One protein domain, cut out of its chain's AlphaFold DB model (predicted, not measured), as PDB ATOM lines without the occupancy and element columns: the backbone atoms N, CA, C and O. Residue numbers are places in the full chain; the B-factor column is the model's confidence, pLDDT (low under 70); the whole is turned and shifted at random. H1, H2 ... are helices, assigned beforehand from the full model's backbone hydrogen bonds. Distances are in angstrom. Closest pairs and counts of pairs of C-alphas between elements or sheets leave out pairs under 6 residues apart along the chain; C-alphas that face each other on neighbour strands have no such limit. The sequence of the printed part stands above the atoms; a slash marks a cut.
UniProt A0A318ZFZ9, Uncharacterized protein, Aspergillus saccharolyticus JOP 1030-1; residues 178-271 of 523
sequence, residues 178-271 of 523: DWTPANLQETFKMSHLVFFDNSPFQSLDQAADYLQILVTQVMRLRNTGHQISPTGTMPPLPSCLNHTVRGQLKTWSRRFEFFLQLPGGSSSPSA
ATOM      1  N   ASP A 178     120.833 113.919 146.254       67.31
ATOM      2  CA  ASP A 178     120.780 114.312 147.671       67.31
ATOM      3  C   ASP A 178     120.676 113.119 148.636       67.31
ATOM      4  O   ASP A 178     120.403 113.278 149.830       67.31
ATOM      5  N   TRP A 179     120.849 111.890 148.145       77.06
ATOM      6  CA  TRP A 179     120.754 110.724 149.011       77.06
ATOM      7  C   TRP A 179     121.999 110.558 149.877       77.06
ATOM      8  O   TRP A 179     123.132 110.499 149.396       77.06
ATOM      9  N   THR A 180     121.771 110.430 151.182       79.06
ATOM     10  CA  THR A 180     122.802 110.087 152.158       79.06
ATOM     11  C   THR A 180     122.409 108.772 152.823       79.06
ATOM     12  O   THR A 180     121.437 108.769 153.580       79.06
ATOM     13  N   PRO A 181     123.142 107.672 152.561       82.06
ATOM     14  CA  PRO A 181     122.856 106.382 153.177       82.06
ATOM     15  C   PRO A 181     122.856 106.463 154.704       82.06
ATOM     16  O   PRO A 181     123.710 107.131 155.299       82.06
ATOM     17  N   ALA A 182     121.934 105.758 155.355       77.19
ATOM     18  CA  ALA A 182     121.734 105.859 156.801       77.19
ATOM     19  C   ALA A 182     122.983 105.425 157.585       77.19
ATOM     20  O   ALA A 182     123.357 106.071 158.563       77.19
ATOM     21  N   ASN A 183     123.677 104.383 157.118       69.81
ATOM     22  CA  ASN A 183     124.814 103.769 157.818       69.81
ATOM     23  C   ASN A 183     126.174 104.240 157.293       69.81
ATOM     24  O   ASN A 183     127.189 103.564 157.479       69.81
ATOM     25  N   LEU A 184     126.208 105.376 156.596       69.81
ATOM     26  CA  LEU A 184     127.383 105.820 155.853       69.81
ATOM     27  C   LEU A 184     128.626 105.990 156.740       69.81
ATOM     28  O   LEU A 184     129.688 105.474 156.414       69.81
ATOM     29  N   GLN A 185     128.487 106.666 157.883       67.06
ATOM     30  CA  GLN A 185     129.607 106.964 158.788       67.06
ATOM     31  C   GLN A 185     130.206 105.705 159.426       67.06
ATOM     32  O   GLN A 185     131.422 105.539 159.463       67.06
ATOM     33  N   GLU A 186     129.360 104.793 159.902       66.06
ATOM     34  CA  GLU A 186     129.788 103.512 160.481       66.06
ATOM     35  C   GLU A 186     130.455 102.634 159.419       66.06
ATOM     36  O   GLU A 186     131.520 102.063 159.650       66.06
ATOM     37  N   THR A 187     129.871 102.597 158.221       63.16
ATOM     38  CA  THR A 187     130.424 101.871 157.074       63.16
ATOM     39  C   THR A 187     131.780 102.444 156.660       63.16
ATOM     40  O   THR A 187     132.698 101.682 156.373       63.16
ATOM     41  N   PHE A 188     131.957 103.769 156.695       65.88
ATOM     42  CA  PHE A 188     133.239 104.410 156.406       65.88
ATOM     43  C   PHE A 188     134.295 104.095 157.458       65.88
ATOM     44  O   PHE A 188     135.389 103.671 157.092       65.88
ATOM     45  N   LYS A 189     133.969 104.209 158.750       64.88
ATOM     46  CA  LYS A 189     134.886 103.834 159.837       64.88
ATOM     47  C   LYS A 189     135.344 102.379 159.710       64.88
ATOM     48  O   LYS A 189     136.543 102.119 159.755       64.88
ATOM     49  N   MET A 190     134.414 101.452 159.467       58.75
ATOM     50  CA  MET A 190     134.746 100.043 159.233       58.75
ATOM     51  C   MET A 190     135.582  99.852 157.967       58.75
ATOM     52  O   MET A 190     136.556  99.107 157.993       58.75
ATOM     53  N   SER A 191     135.257 100.553 156.877       59.66
ATOM     54  CA  SER A 191     136.023 100.457 155.636       59.66
ATOM     55  C   SER A 191     137.474 100.893 155.839       59.66
ATOM     56  O   SER A 191     138.375 100.180 155.415       59.66
ATOM     57  N   HIS A 192     137.727 101.993 156.558       60.62
ATOM     58  CA  HIS A 192     139.089 102.438 156.850       60.62
ATOM     59  C   HIS A 192     139.890 101.356 157.580       60.62
ATOM     60  O   HIS A 192     141.002 101.073 157.154       60.62
ATOM     61  N   LEU A 193     139.310 100.702 158.593       57.28
ATOM     62  CA  LEU A 193     139.958  99.603 159.322       57.28
ATOM     63  C   LEU A 193     140.252  98.393 158.422       57.28
ATOM     64  O   LEU A 193     141.347  97.842 158.458       57.28
ATOM     65  N   VAL A 194     139.303  98.026 157.565       56.31
ATOM     66  CA  VAL A 194     139.414  96.907 156.617       56.31
ATOM     67  C   VAL A 194     140.430  97.174 155.496       56.31
ATOM     68  O   VAL A 194     141.022  96.236 154.965       56.31
ATOM     69  N   PHE A 195     140.643  98.434 155.111       58.19
ATOM     70  CA  PHE A 195     141.603  98.811 154.067       58.19
ATOM     71  C   PHE A 195     143.060  98.848 154.552       58.19
ATOM     72  O   PHE A 195     143.954  98.909 153.708       58.19
ATOM     73  N   PHE A 196     143.311  98.790 155.865       58.84
ATOM     74  CA  PHE A 196     144.657  98.558 156.405       58.84
ATOM     75  C   PHE A 196     145.058  97.077 156.374       58.84
ATOM     76  O   PHE A 196     146.249  96.771 156.413       58.84
ATOM     77  N   ASP A 197     144.088  96.168 156.263       66.12
ATOM     78  CA  ASP A 197     144.342  94.743 156.093       66.12
ATOM     79  C   ASP A 197     144.518  94.399 154.600       66.12
ATOM     80  O   ASP A 197     143.617  94.584 153.773       66.12
ATOM     81  N   ASN A 198     145.704  93.896 154.250       71.81
ATOM     82  CA  ASN A 198     146.065  93.467 152.895       71.81
ATOM     83  C   ASN A 198     145.634  92.021 152.582       71.81
ATOM     84  O   ASN A 198     146.042  91.475 151.555       71.81
ATOM     85  N   SER A 199     144.821  91.393 153.433       81.31
ATOM     86  CA  SER A 199     144.299  90.045 153.206       81.31
ATOM     87  C   SER A 199     143.498  89.920 151.891       81.31
ATOM     88  O   SER A 199     142.829  90.870 151.458       81.31
ATOM     89  N   PRO A 200     143.533  88.760 151.208       83.19
ATOM     90  CA  PRO A 200     142.659  88.506 150.062       83.19
ATOM     91  C   PRO A 200     141.180  88.567 150.461       83.19
ATOM     92  O   PRO A 200     140.831  88.411 151.631       83.19
ATOM     93  N   PHE A 201     140.295  88.776 149.484       88.31
ATOM     94  CA  PHE A 201     138.864  88.613 149.735       88.31
ATOM     95  C   PHE A 201     138.536  87.153 150.060       88.31
ATOM     96  O   PHE A 201     139.136  86.228 149.523       88.31
ATOM     97  N   GLN A 202     137.579  86.958 150.956       86.81
ATOM     98  CA  GLN A 202     137.065  85.653 151.362       86.81
ATOM     99  C   GLN A 202     135.983  85.159 150.396       86.81
ATOM    100  O   GLN A 202     135.793  83.957 150.237       86.81
ATOM    101  N   SER A 203     135.266  86.080 149.748       88.44
ATOM    102  CA  SER A 203     134.214  85.767 148.785       88.44
ATOM    103  C   SER A 203     134.016  86.894 147.773       88.44
ATOM    104  O   SER A 203     134.396  88.048 148.008       88.44
ATOM    105  N   LEU A 204     133.359  86.572 146.655       88.94
ATOM    106  CA  LEU A 204     132.916  87.583 145.693       88.94
ATOM    107  C   LEU A 204     131.944  88.577 146.326       88.94
ATOM    108  O   LEU A 204     132.065  89.767 146.057       88.94
ATOM    109  N   ASP A 205     131.036  88.127 147.195       86.81
ATOM    110  CA  ASP A 205     130.107  89.016 147.899       86.81
ATOM    111  C   ASP A 205     130.844  90.043 148.761       86.81
ATOM    112  O   ASP A 205     130.509  91.226 148.721       86.81
ATOM    113  N   GLN A 206     131.912  89.632 149.457       87.19
ATOM    114  CA  GLN A 206     132.736  90.554 150.240       87.19
ATOM    115  C   GLN A 206     133.406  91.606 149.347       87.19
ATOM    116  O   GLN A 206     133.360  92.802 149.650       87.19
ATOM    117  N   ALA A 207     134.000  91.185 148.225       91.31
ATOM    118  CA  ALA A 207     134.592  92.110 147.260       91.31
ATOM    119  C   ALA A 207     133.545  93.100 146.725       91.31
ATOM    120  O   ALA A 207     133.808  94.298 146.587       91.31
ATOM    121  N   ALA A 208     132.345  92.596 146.459       90.81
ATOM    122  CA  ALA A 208     131.233  93.326 145.889       90.81
ATOM    123  C   ALA A 208     130.620  94.343 146.868       90.81
ATOM    124  O   ALA A 208     130.214  95.436 146.459       90.81
ATOM    125  N   ASP A 209     130.571  94.022 148.158       87.19
ATOM    126  CA  ASP A 209     130.147  94.942 149.212       87.19
ATOM    127  C   ASP A 209     131.159  96.072 149.408       87.19
ATOM    128  O   ASP A 209     130.774  97.239 149.499       87.19
ATOM    129  N   TYR A 210     132.459  95.769 149.388       88.56
ATOM    130  CA  TYR A 210     133.483  96.811 149.492       88.56
ATOM    131  C   TYR A 210     133.504  97.733 148.279       88.56
ATOM    132  O   TYR A 210     133.633  98.947 148.445       88.56
ATOM    133  N   LEU A 211     133.316  97.194 147.071       92.00
ATOM    134  CA  LEU A 211     133.200  98.033 145.882       92.00
ATOM    135  C   LEU A 211     131.993  98.969 145.981       92.00
ATOM    136  O   LEU A 211     132.118 100.147 145.659       92.00
ATOM    137  N   GLN A 212     130.850  98.489 146.481       89.81
ATOM    138  CA  GLN A 212     129.653  99.318 146.645       89.81
ATOM    139  C   GLN A 212     129.897 100.509 147.587       89.81
ATOM    140  O   GLN A 212     129.405 101.611 147.328       89.81
ATOM    141  N   ILE A 213     130.690 100.327 148.648       87.56
ATOM    142  CA  ILE A 213     131.098 101.419 149.546       87.56
ATOM    143  C   ILE A 213     131.917 102.465 148.780       87.56
ATOM    144  O   ILE A 213     131.623 103.659 148.869       87.56
ATOM    145  N   LEU A 214     132.900 102.024 147.990       89.62
ATOM    146  CA  LEU A 214     133.747 102.913 147.188       89.62
ATOM    147  C   LEU A 214     132.942 103.651 146.113       89.62
ATOM    148  O   LEU A 214     133.065 104.866 145.983       89.62
ATOM    149  N   VAL A 215     132.059 102.955 145.394       90.69
ATOM    150  CA  VAL A 215     131.140 103.554 144.412       90.69
ATOM    151  C   VAL A 215     130.277 104.624 145.078       90.69
ATOM    152  O   VAL A 215     130.135 105.725 144.550       90.69
ATOM    153  N   THR A 216     129.759 104.345 146.276       87.75
ATOM    154  CA  THR A 216     128.965 105.309 147.047       87.75
ATOM    155  C   THR A 216     129.778 106.560 147.385       87.75
ATOM    156  O   THR A 216     129.283 107.679 147.257       87.75
ATOM    157  N   GLN A 217     131.044 106.403 147.780       86.31
ATOM    158  CA  GLN A 217     131.943 107.527 148.057       86.31
ATOM    159  C   GLN A 217     132.249 108.352 146.805       86.31
ATOM    160  O   GLN A 217     132.183 109.579 146.868       86.31
ATOM    161  N   VAL A 218     132.536 107.695 145.677       88.44
ATOM    162  CA  VAL A 218     132.764 108.356 144.384       88.44
ATOM    163  C   VAL A 218     131.537 109.164 143.970       88.44
ATOM    164  O   VAL A 218     131.662 110.343 143.645       88.44
ATOM    165  N   MET A 219     130.340 108.575 144.040       85.50
ATOM    166  CA  MET A 219     129.107 109.270 143.667       85.50
ATOM    167  C   MET A 219     128.823 110.466 144.576       85.50
ATOM    168  O   MET A 219     128.435 111.522 144.083       85.50
ATOM    169  N   ARG A 220     129.092 110.366 145.884       80.12
ATOM    170  CA  ARG A 220     128.976 111.520 146.793       80.12
ATOM    171  C   ARG A 220     129.988 112.616 146.475       80.12
ATOM    172  O   ARG A 220     129.598 113.775 146.407       80.12
ATOM    173  N   LEU A 221     131.257 112.264 146.242       80.19
ATOM    174  CA  LEU A 221     132.295 113.219 145.825       80.19
ATOM    175  C   LEU A 221     131.875 113.973 144.564       80.19
ATOM    176  O   LEU A 221     131.962 115.199 144.523       80.19
ATOM    177  N   ARG A 222     131.359 113.244 143.573       77.69
ATOM    178  CA  ARG A 222     130.820 113.807 142.337       77.69
ATOM    179  C   ARG A 222     129.643 114.749 142.608       77.69
ATOM    180  O   ARG A 222     129.657 115.891 142.158       77.69
ATOM    181  N   ASN A 223     128.637 114.293 143.352       73.38
ATOM    182  CA  ASN A 223     127.416 115.065 143.612       73.38
ATOM    183  C   ASN A 223     127.707 116.353 144.406       73.38
ATOM    184  O   ASN A 223     127.149 117.402 144.090       73.38
ATOM    185  N   THR A 224     128.625 116.302 145.381       69.25
ATOM    186  CA  THR A 224     129.085 117.479 146.137       69.25
ATOM    187  C   THR A 224     129.958 118.406 145.285       69.25
ATOM    188  O   THR A 224     129.776 119.619 145.327       69.25
ATOM    189  N   GLY A 225     130.879 117.858 144.483       58.41
ATOM    190  CA  GLY A 225     131.809 118.639 143.659       58.41
ATOM    191  C   GLY A 225     131.143 119.424 142.526       58.41
ATOM    192  O   GLY A 225     131.652 120.469 142.128       58.41
ATOM    193  N   HIS A 226     129.995 118.959 142.033       54.50
ATOM    194  CA  HIS A 226     129.226 119.640 140.991       54.50
ATOM    195  C   HIS A 226     128.118 120.571 141.528       54.50
ATOM    196  O   HIS A 226     127.377 121.125 140.723       54.50
ATOM    197  N   GLN A 227     127.968 120.737 142.854       55.12
ATOM    198  CA  GLN A 227     126.868 121.502 143.476       55.12
ATOM    199  C   GLN A 227     125.466 121.122 142.943       55.12
ATOM    200  O   GLN A 227     124.575 121.958 142.869       55.12
ATOM    201  N   ILE A 228     125.240 119.852 142.573       51.88
ATOM    202  CA  ILE A 228     123.980 119.409 141.931       51.88
ATOM    203  C   ILE A 228     122.836 119.300 142.959       51.88
ATOM    204  O   ILE A 228     121.732 118.910 142.608       51.88
ATOM    205  N   SER A 229     123.064 119.631 144.233       46.91
ATOM    206  CA  SER A 229     122.023 119.535 145.255       46.91
ATOM    207  C   SER A 229     120.966 120.631 145.068       46.91
ATOM    208  O   SER A 229     121.281 121.801 145.294       46.91
ATOM    209  N   PRO A 230     119.707 120.299 144.721       44.50
ATOM    210  CA  PRO A 230     118.620 121.276 144.721       44.50
ATOM    211  C   PRO A 230     118.321 121.832 146.122       44.50
ATOM    212  O   PRO A 230     117.732 122.904 146.232       44.50
ATOM    213  N   THR A 231     118.734 121.128 147.184       48.56
ATOM    214  CA  THR A 231     118.347 121.419 148.576       48.56
ATOM    215  C   THR A 231     119.450 122.098 149.408       48.56
ATOM    216  O   THR A 231     119.248 122.399 150.580       48.56
ATOM    217  N   GLY A 232     120.618 122.380 148.818       44.53
ATOM    218  CA  GLY A 232     121.588 123.344 149.354       44.53
ATOM    219  C   GLY A 232     122.393 122.945 150.600       44.53
ATOM    220  O   GLY A 232     123.154 123.773 151.099       44.53
ATOM    221  N   THR A 233     122.299 121.724 151.140       51.59
ATOM    222  CA  THR A 233     123.160 121.332 152.281       51.59
ATOM    223  C   THR A 233     123.462 119.834 152.314       51.59
ATOM    224  O   THR A 233     122.881 119.068 153.077       51.59
ATOM    225  N   MET A 234     124.421 119.395 151.494       54.25
ATOM    226  CA  MET A 234     125.065 118.093 151.697       54.25
ATOM    227  C   MET A 234     126.137 118.212 152.793       54.25
ATOM    228  O   MET A 234     126.843 119.224 152.828       54.25
ATOM    229  N   PRO A 235     126.312 117.203 153.669       59.28
ATOM    230  CA  PRO A 235     127.372 117.223 154.674       59.28
ATOM    231  C   PRO A 235     128.744 117.442 154.017       59.28
ATOM    232  O   PRO A 235     129.011 116.790 153.000       59.28
ATOM    233  N   PRO A 236     129.622 118.298 154.575       59.59
ATOM    234  CA  PRO A 236     130.927 118.572 153.984       59.59
ATOM    235  C   PRO A 236     131.763 117.289 153.900       59.59
ATOM    236  O   PRO A 236     131.832 116.505 154.851       59.59
ATOM    237  N   LEU A 237     132.386 117.055 152.742       66.38
ATOM    238  CA  LEU A 237     133.316 115.942 152.549       66.38
ATOM    239  C   LEU A 237     134.738 116.377 152.958       66.38
ATOM    240  O   LEU A 237     135.124 117.513 152.678       66.38
ATOM    241  N   PRO A 238     135.545 115.491 153.576       67.62
ATOM    242  CA  PRO A 238     136.945 115.786 153.874       67.62
ATOM    243  C   PRO A 238     137.739 116.117 152.603       67.62
ATOM    244  O   PRO A 238     137.603 115.435 151.585       67.62
ATOM    245  N   SER A 239     138.630 117.108 152.674       65.25
ATOM    246  CA  SER A 239     139.450 117.562 151.538       65.25
ATOM    247  C   SER A 239     140.356 116.465 150.957       65.25
ATOM    248  O   SER A 239     140.585 116.420 149.750       65.25
ATOM    249  N   CYS A 240     140.824 115.528 151.787       70.69
ATOM    250  CA  CYS A 240     141.659 114.394 151.375       70.69
ATOM    251  C   CYS A 240     140.867 113.173 150.873       70.69
ATOM    252  O   CYS A 240     141.468 112.166 150.481       70.69
ATOM    253  N   LEU A 241     139.529 113.222 150.892       76.94
ATOM    254  CA  LEU A 241     138.704 112.050 150.609       76.94
ATOM    255  C   LEU A 241     138.906 111.548 149.174       76.94
ATOM    256  O   LEU A 241     138.996 110.344 148.976       76.94
ATOM    257  N   ASN A 242     139.085 112.435 148.188       80.75
ATOM    258  CA  ASN A 242     139.371 112.028 146.804       80.75
ATOM    259  C   ASN A 242     140.661 111.184 146.709       80.75
ATOM    260  O   ASN A 242     140.643 110.086 146.154       80.75
ATOM    261  N   HIS A 243     141.758 111.644 147.327       83.75
ATOM    262  CA  HIS A 243     143.026 110.904 147.355       83.75
ATOM    263  C   HIS A 243     142.884 109.557 148.081       83.75
ATOM    264  O   HIS A 243     143.407 108.539 147.626       83.75
ATOM    265  N   THR A 244     142.138 109.546 149.186       85.88
ATOM    266  CA  THR A 244     141.889 108.339 149.981       85.88
ATOM    267  C   THR A 244     141.105 107.299 149.182       85.88
ATOM    268  O   THR A 244     141.556 106.164 149.052       85.88
ATOM    269  N   VAL A 245     139.988 107.700 148.567       87.38
ATOM    270  CA  VAL A 245     139.139 106.819 147.748       87.38
ATOM    271  C   VAL A 245     139.903 106.311 146.524       87.38
ATOM    272  O   VAL A 245     139.809 105.132 146.191       87.38
ATOM    273  N   ARG A 246     140.740 107.151 145.892       89.94
ATOM    274  CA  ARG A 246     141.631 106.728 144.796       89.94
ATOM    275  C   ARG A 246     142.583 105.618 145.247       89.94
ATOM    276  O   ARG A 246     142.752 104.628 144.535       89.94
ATOM    277  N   GLY A 247     143.209 105.774 146.415       89.25
ATOM    278  CA  GLY A 247     144.064 104.744 147.010       89.25
ATOM    279  C   GLY A 247     143.296 103.448 147.277       89.25
ATOM    280  O   GLY A 247     143.736 102.377 146.865       89.25
ATOM    281  N   GLN A 248     142.109 103.553 147.877       90.19
ATOM    282  CA  GLN A 248     141.263 102.407 148.210       90.19
ATOM    283  C   GLN A 248     140.758 101.652 146.972       90.19
ATOM    284  O   GLN A 248     140.780 100.425 146.975       90.19
ATOM    285  N   LEU A 249     140.380 102.345 145.890       92.25
ATOM    286  CA  LEU A 249     140.028 101.715 144.610       92.25
ATOM    287  C   LEU A 249     141.202 100.921 144.028       92.25
ATOM    288  O   LEU A 249     141.024  99.786 143.582       92.25
ATOM    289  N   LYS A 250     142.420 101.476 144.058       92.19
ATOM    290  CA  LYS A 250     143.624 100.758 143.604       92.19
ATOM    291  C   LYS A 250     143.893  99.518 144.457       92.19
ATOM    292  O   LYS A 250     144.176  98.457 143.905       92.19
ATOM    293  N   THR A 251     143.780  99.632 145.780       92.00
ATOM    294  CA  THR A 251     143.923  98.493 146.700       92.00
ATOM    295  C   THR A 251     142.858  97.432 146.442       92.00
ATOM    296  O   THR A 251     143.192  96.254 146.340       92.00
ATOM    297  N   TRP A 252     141.598  97.839 146.272       94.06
ATOM    298  CA  TRP A 252     140.497  96.934 145.953       94.06
ATOM    299  C   TRP A 252     140.770  96.154 144.665       94.06
ATOM    300  O   TRP A 252     140.671  94.933 144.678       94.06
ATOM    301  N   SER A 253     141.199  96.824 143.589       94.75
ATOM    302  CA  SER A 253     141.496  96.165 142.309       94.75
ATOM    303  C   SER A 253     142.617  95.133 142.436       94.75
ATOM    304  O   SER A 253     142.461  94.009 141.969       94.75
ATOM    305  N   ARG A 254     143.711  95.464 143.137       93.06
ATOM    306  CA  ARG A 254     144.803  94.507 143.384       93.06
ATOM    307  C   ARG A 254     144.323  93.286 144.166       93.06
ATOM    308  O   ARG A 254     144.638  92.164 143.784       93.06
ATOM    309  N   ARG A 255     143.551  93.498 145.239       91.44
ATOM    310  CA  ARG A 255     142.985  92.412 146.060       91.44
ATOM    311  C   ARG A 255     142.005  91.557 145.265       91.44
ATOM    312  O   ARG A 255     142.009  90.342 145.419       91.44
ATOM    313  N   PHE A 256     141.196  92.182 144.414       93.31
ATOM    314  CA  PHE A 256     140.224  91.500 143.571       93.31
ATOM    315  C   PHE A 256     140.915  90.608 142.539       93.31
ATOM    316  O   PHE A 256     140.613  89.423 142.468       93.31
ATOM    317  N   GLU A 257     141.897  91.132 141.802       92.44
ATOM    318  CA  GLU A 257     142.633  90.334 140.816       92.44
ATOM    319  C   GLU A 257     143.462  89.223 141.479       92.44
ATOM    320  O   GLU A 257     143.497  88.106 140.969       92.44
ATOM    321  N   PHE A 258     144.058  89.473 142.652       90.75
ATOM    322  CA  PHE A 258     144.730  88.424 143.427       90.75
ATOM    323  C   PHE A 258     143.754  87.329 143.883       90.75
ATOM    324  O   PHE A 258     144.036  86.144 143.734       90.75
ATOM    325  N   PHE A 259     142.575  87.710 144.384       90.69
ATOM    326  CA  PHE A 259     141.522  86.771 144.768       90.69
ATOM    327  C   PHE A 259     141.076  85.886 143.594       90.69
ATOM    328  O   PHE A 259     140.933  84.680 143.767       90.69
ATOM    329  N   LEU A 260     140.916  86.447 142.392       90.00
ATOM    330  CA  LEU A 260     140.522  85.679 141.204       90.00
ATOM    331  C   LEU A 260     141.581  84.660 140.748       90.00
ATOM    332  O   LEU A 260     141.230  83.694 140.070       90.00
ATOM    333  N   GLN A 261     142.850  84.863 141.110       87.12
ATOM    334  CA  GLN A 261     143.953  83.941 140.810       87.12
ATOM    335  C   GLN A 261     144.081  82.798 141.829       87.12
ATOM    336  O   GLN A 261     144.735  81.797 141.540       87.12
ATOM    337  N   LEU A 262     143.473  82.923 143.016       83.88
ATOM    338  CA  LEU A 262     143.542  81.892 144.052       83.88
ATOM    339  C   LEU A 262     142.733  80.645 143.648       83.88
ATOM    340  O   LEU A 262     141.610  80.776 143.143       83.88
ATOM    341  N   PRO A 263     143.234  79.426 143.931       64.88
ATOM    342  CA  PRO A 263     142.458  78.200 143.771       64.88
ATOM    343  C   PRO A 263     141.185  78.277 144.628       64.88
ATOM    344  O   PRO A 263     141.261  78.326 145.853       64.88
ATOM    345  N   GLY A 264     140.014  78.340 143.987       64.44
ATOM    346  CA  GLY A 264     138.715  78.493 144.659       64.44
ATOM    347  C   GLY A 264     138.114  79.905 144.635       64.44
ATOM    348  O   GLY A 264     136.912  80.036 144.844       64.44
ATOM    349  N   GLY A 265     138.874  80.956 144.291       58.09
ATOM    350  CA  GLY A 265     138.354  82.336 144.245       58.09
ATOM    351  C   GLY A 265     137.289  82.571 143.163       58.09
ATOM    352  O   GLY A 265     136.381  83.386 143.314       58.09
ATOM    353  N   SER A 266     137.345  81.796 142.082       55.44
ATOM    354  CA  SER A 266     136.370  81.783 140.982       55.44
ATOM    355  C   SER A 266     135.388  80.606 141.048       55.44
ATOM    356  O   SER A 266     134.483  80.511 140.221       55.44
ATOM    357  N   SER A 267     135.540  79.702 142.020       53.00
ATOM    358  CA  SER A 267     134.764  78.463 142.124       53.00
ATOM    359  C   SER A 267     133.961  78.456 143.422       53.00
ATOM    360  O   SER A 267     134.373  77.862 144.412       53.00
ATOM    361  N   SER A 268     132.800  79.117 143.425       49.34
ATOM    362  CA  SER A 268     131.812  78.858 144.476       49.34
ATOM    363  C   SER A 268     131.211  77.464 144.240       49.34
ATOM    364  O   SER A 268     130.668  77.239 143.157       49.34
ATOM    365  N   PRO A 269     131.267  76.529 145.207       47.62
ATOM    366  CA  PRO A 269     130.759  75.165 145.032       47.62
ATOM    367  C   PRO A 269     129.228  75.080 144.869       47.62
ATOM    368  O   PRO A 269     128.712  74.004 144.582       47.62
ATOM    369  N   SER A 270     128.494  76.187 145.040       48.69
ATOM    370  CA  SER A 270     127.024  76.225 145.049       48.69
ATOM    371  C   SER A 270     126.377  77.071 143.943       48.69
ATOM    372  O   SER A 270     125.155  77.032 143.803       48.69
ATOM    373  N   ALA A 271     127.148  77.823 143.145       53.00
ATOM    374  CA  ALA A 271     126.610  78.701 142.100       53.00
ATOM    375  C   ALA A 271     126.992  78.212 140.691       53.00
ATOM    376  O   ALA A 271     128.137  77.809 140.476       53.00
TER     377      ALA A 271
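What this domain is: This is residues 178 to 271 of the 523 residues of an uncharacterized protein of Aspergillus saccharolyticus JOP 1030-1 (UniProt A0A318ZFZ9). What shape do these coordinates make? A long helical hairpin, H2 and H3, makes the length of the body, and the shorter H1 slants over one side of it; a long loop, residues 226 to 240, lies at one end of the hairpin. How is it made up? The printed part has 94 residues with three named helices, in the order H1, H2, H3, and no named strand: its class is all helix. How compact is it? It is loose, with a radius of gyration of the C-alphas of 15.5 A, and elongated, spanning 50 by 27 by 21 A.

Where its parts are: Where does the first helix run? H1 is residues 184 to 195, from C-alpha 184 at (127.383, 105.820, 155.853), 16.0 A from first to last C-alpha. Where are the two longer ones? H2 is residues 204 to 225, 31.1 A long. H3 is residues 241 to 261, 30.2 A long, ending with C-alpha 261 at (143.953, 83.941, 140.810).

How they stand to each other: How does H1 stand to the others? Residues 187 to 191 of H1 alone touch residues 210 to 213 of H2, at a steep tilt of 57 degrees, opposite ways; the closest C-alphas, of Thr 187 and Ile 213, are 7.6 A apart. H1 and H3 are close but not clearly touching, their closest C-alphas, of Phe 195 and Gln 248, being 6.9 A apart. How do H2 and H3 meet? They touch as a hairpin, at a shallow tilt of 22 degrees, opposite ways, with the C-alphas of Leu 214 and Val 245 closest at 6.7 A. What do the backbones show? In H1, H2 and H3 every O i to N i+4 pair is within hydrogen-bond range.

The domain as a whole: How far does it reach? The two C-alphas farthest apart, of Gly 232 and Pro 263, are 50.0 A apart. Is it continuous? The printed part has no cut; the link from H1 to H2 is short, and that from H2 to H3 is long. Where is the model's confidence low? The pLDDT is under 70 at residue 178 and residues 183 to 197, 224 to 239 and 263 to 271.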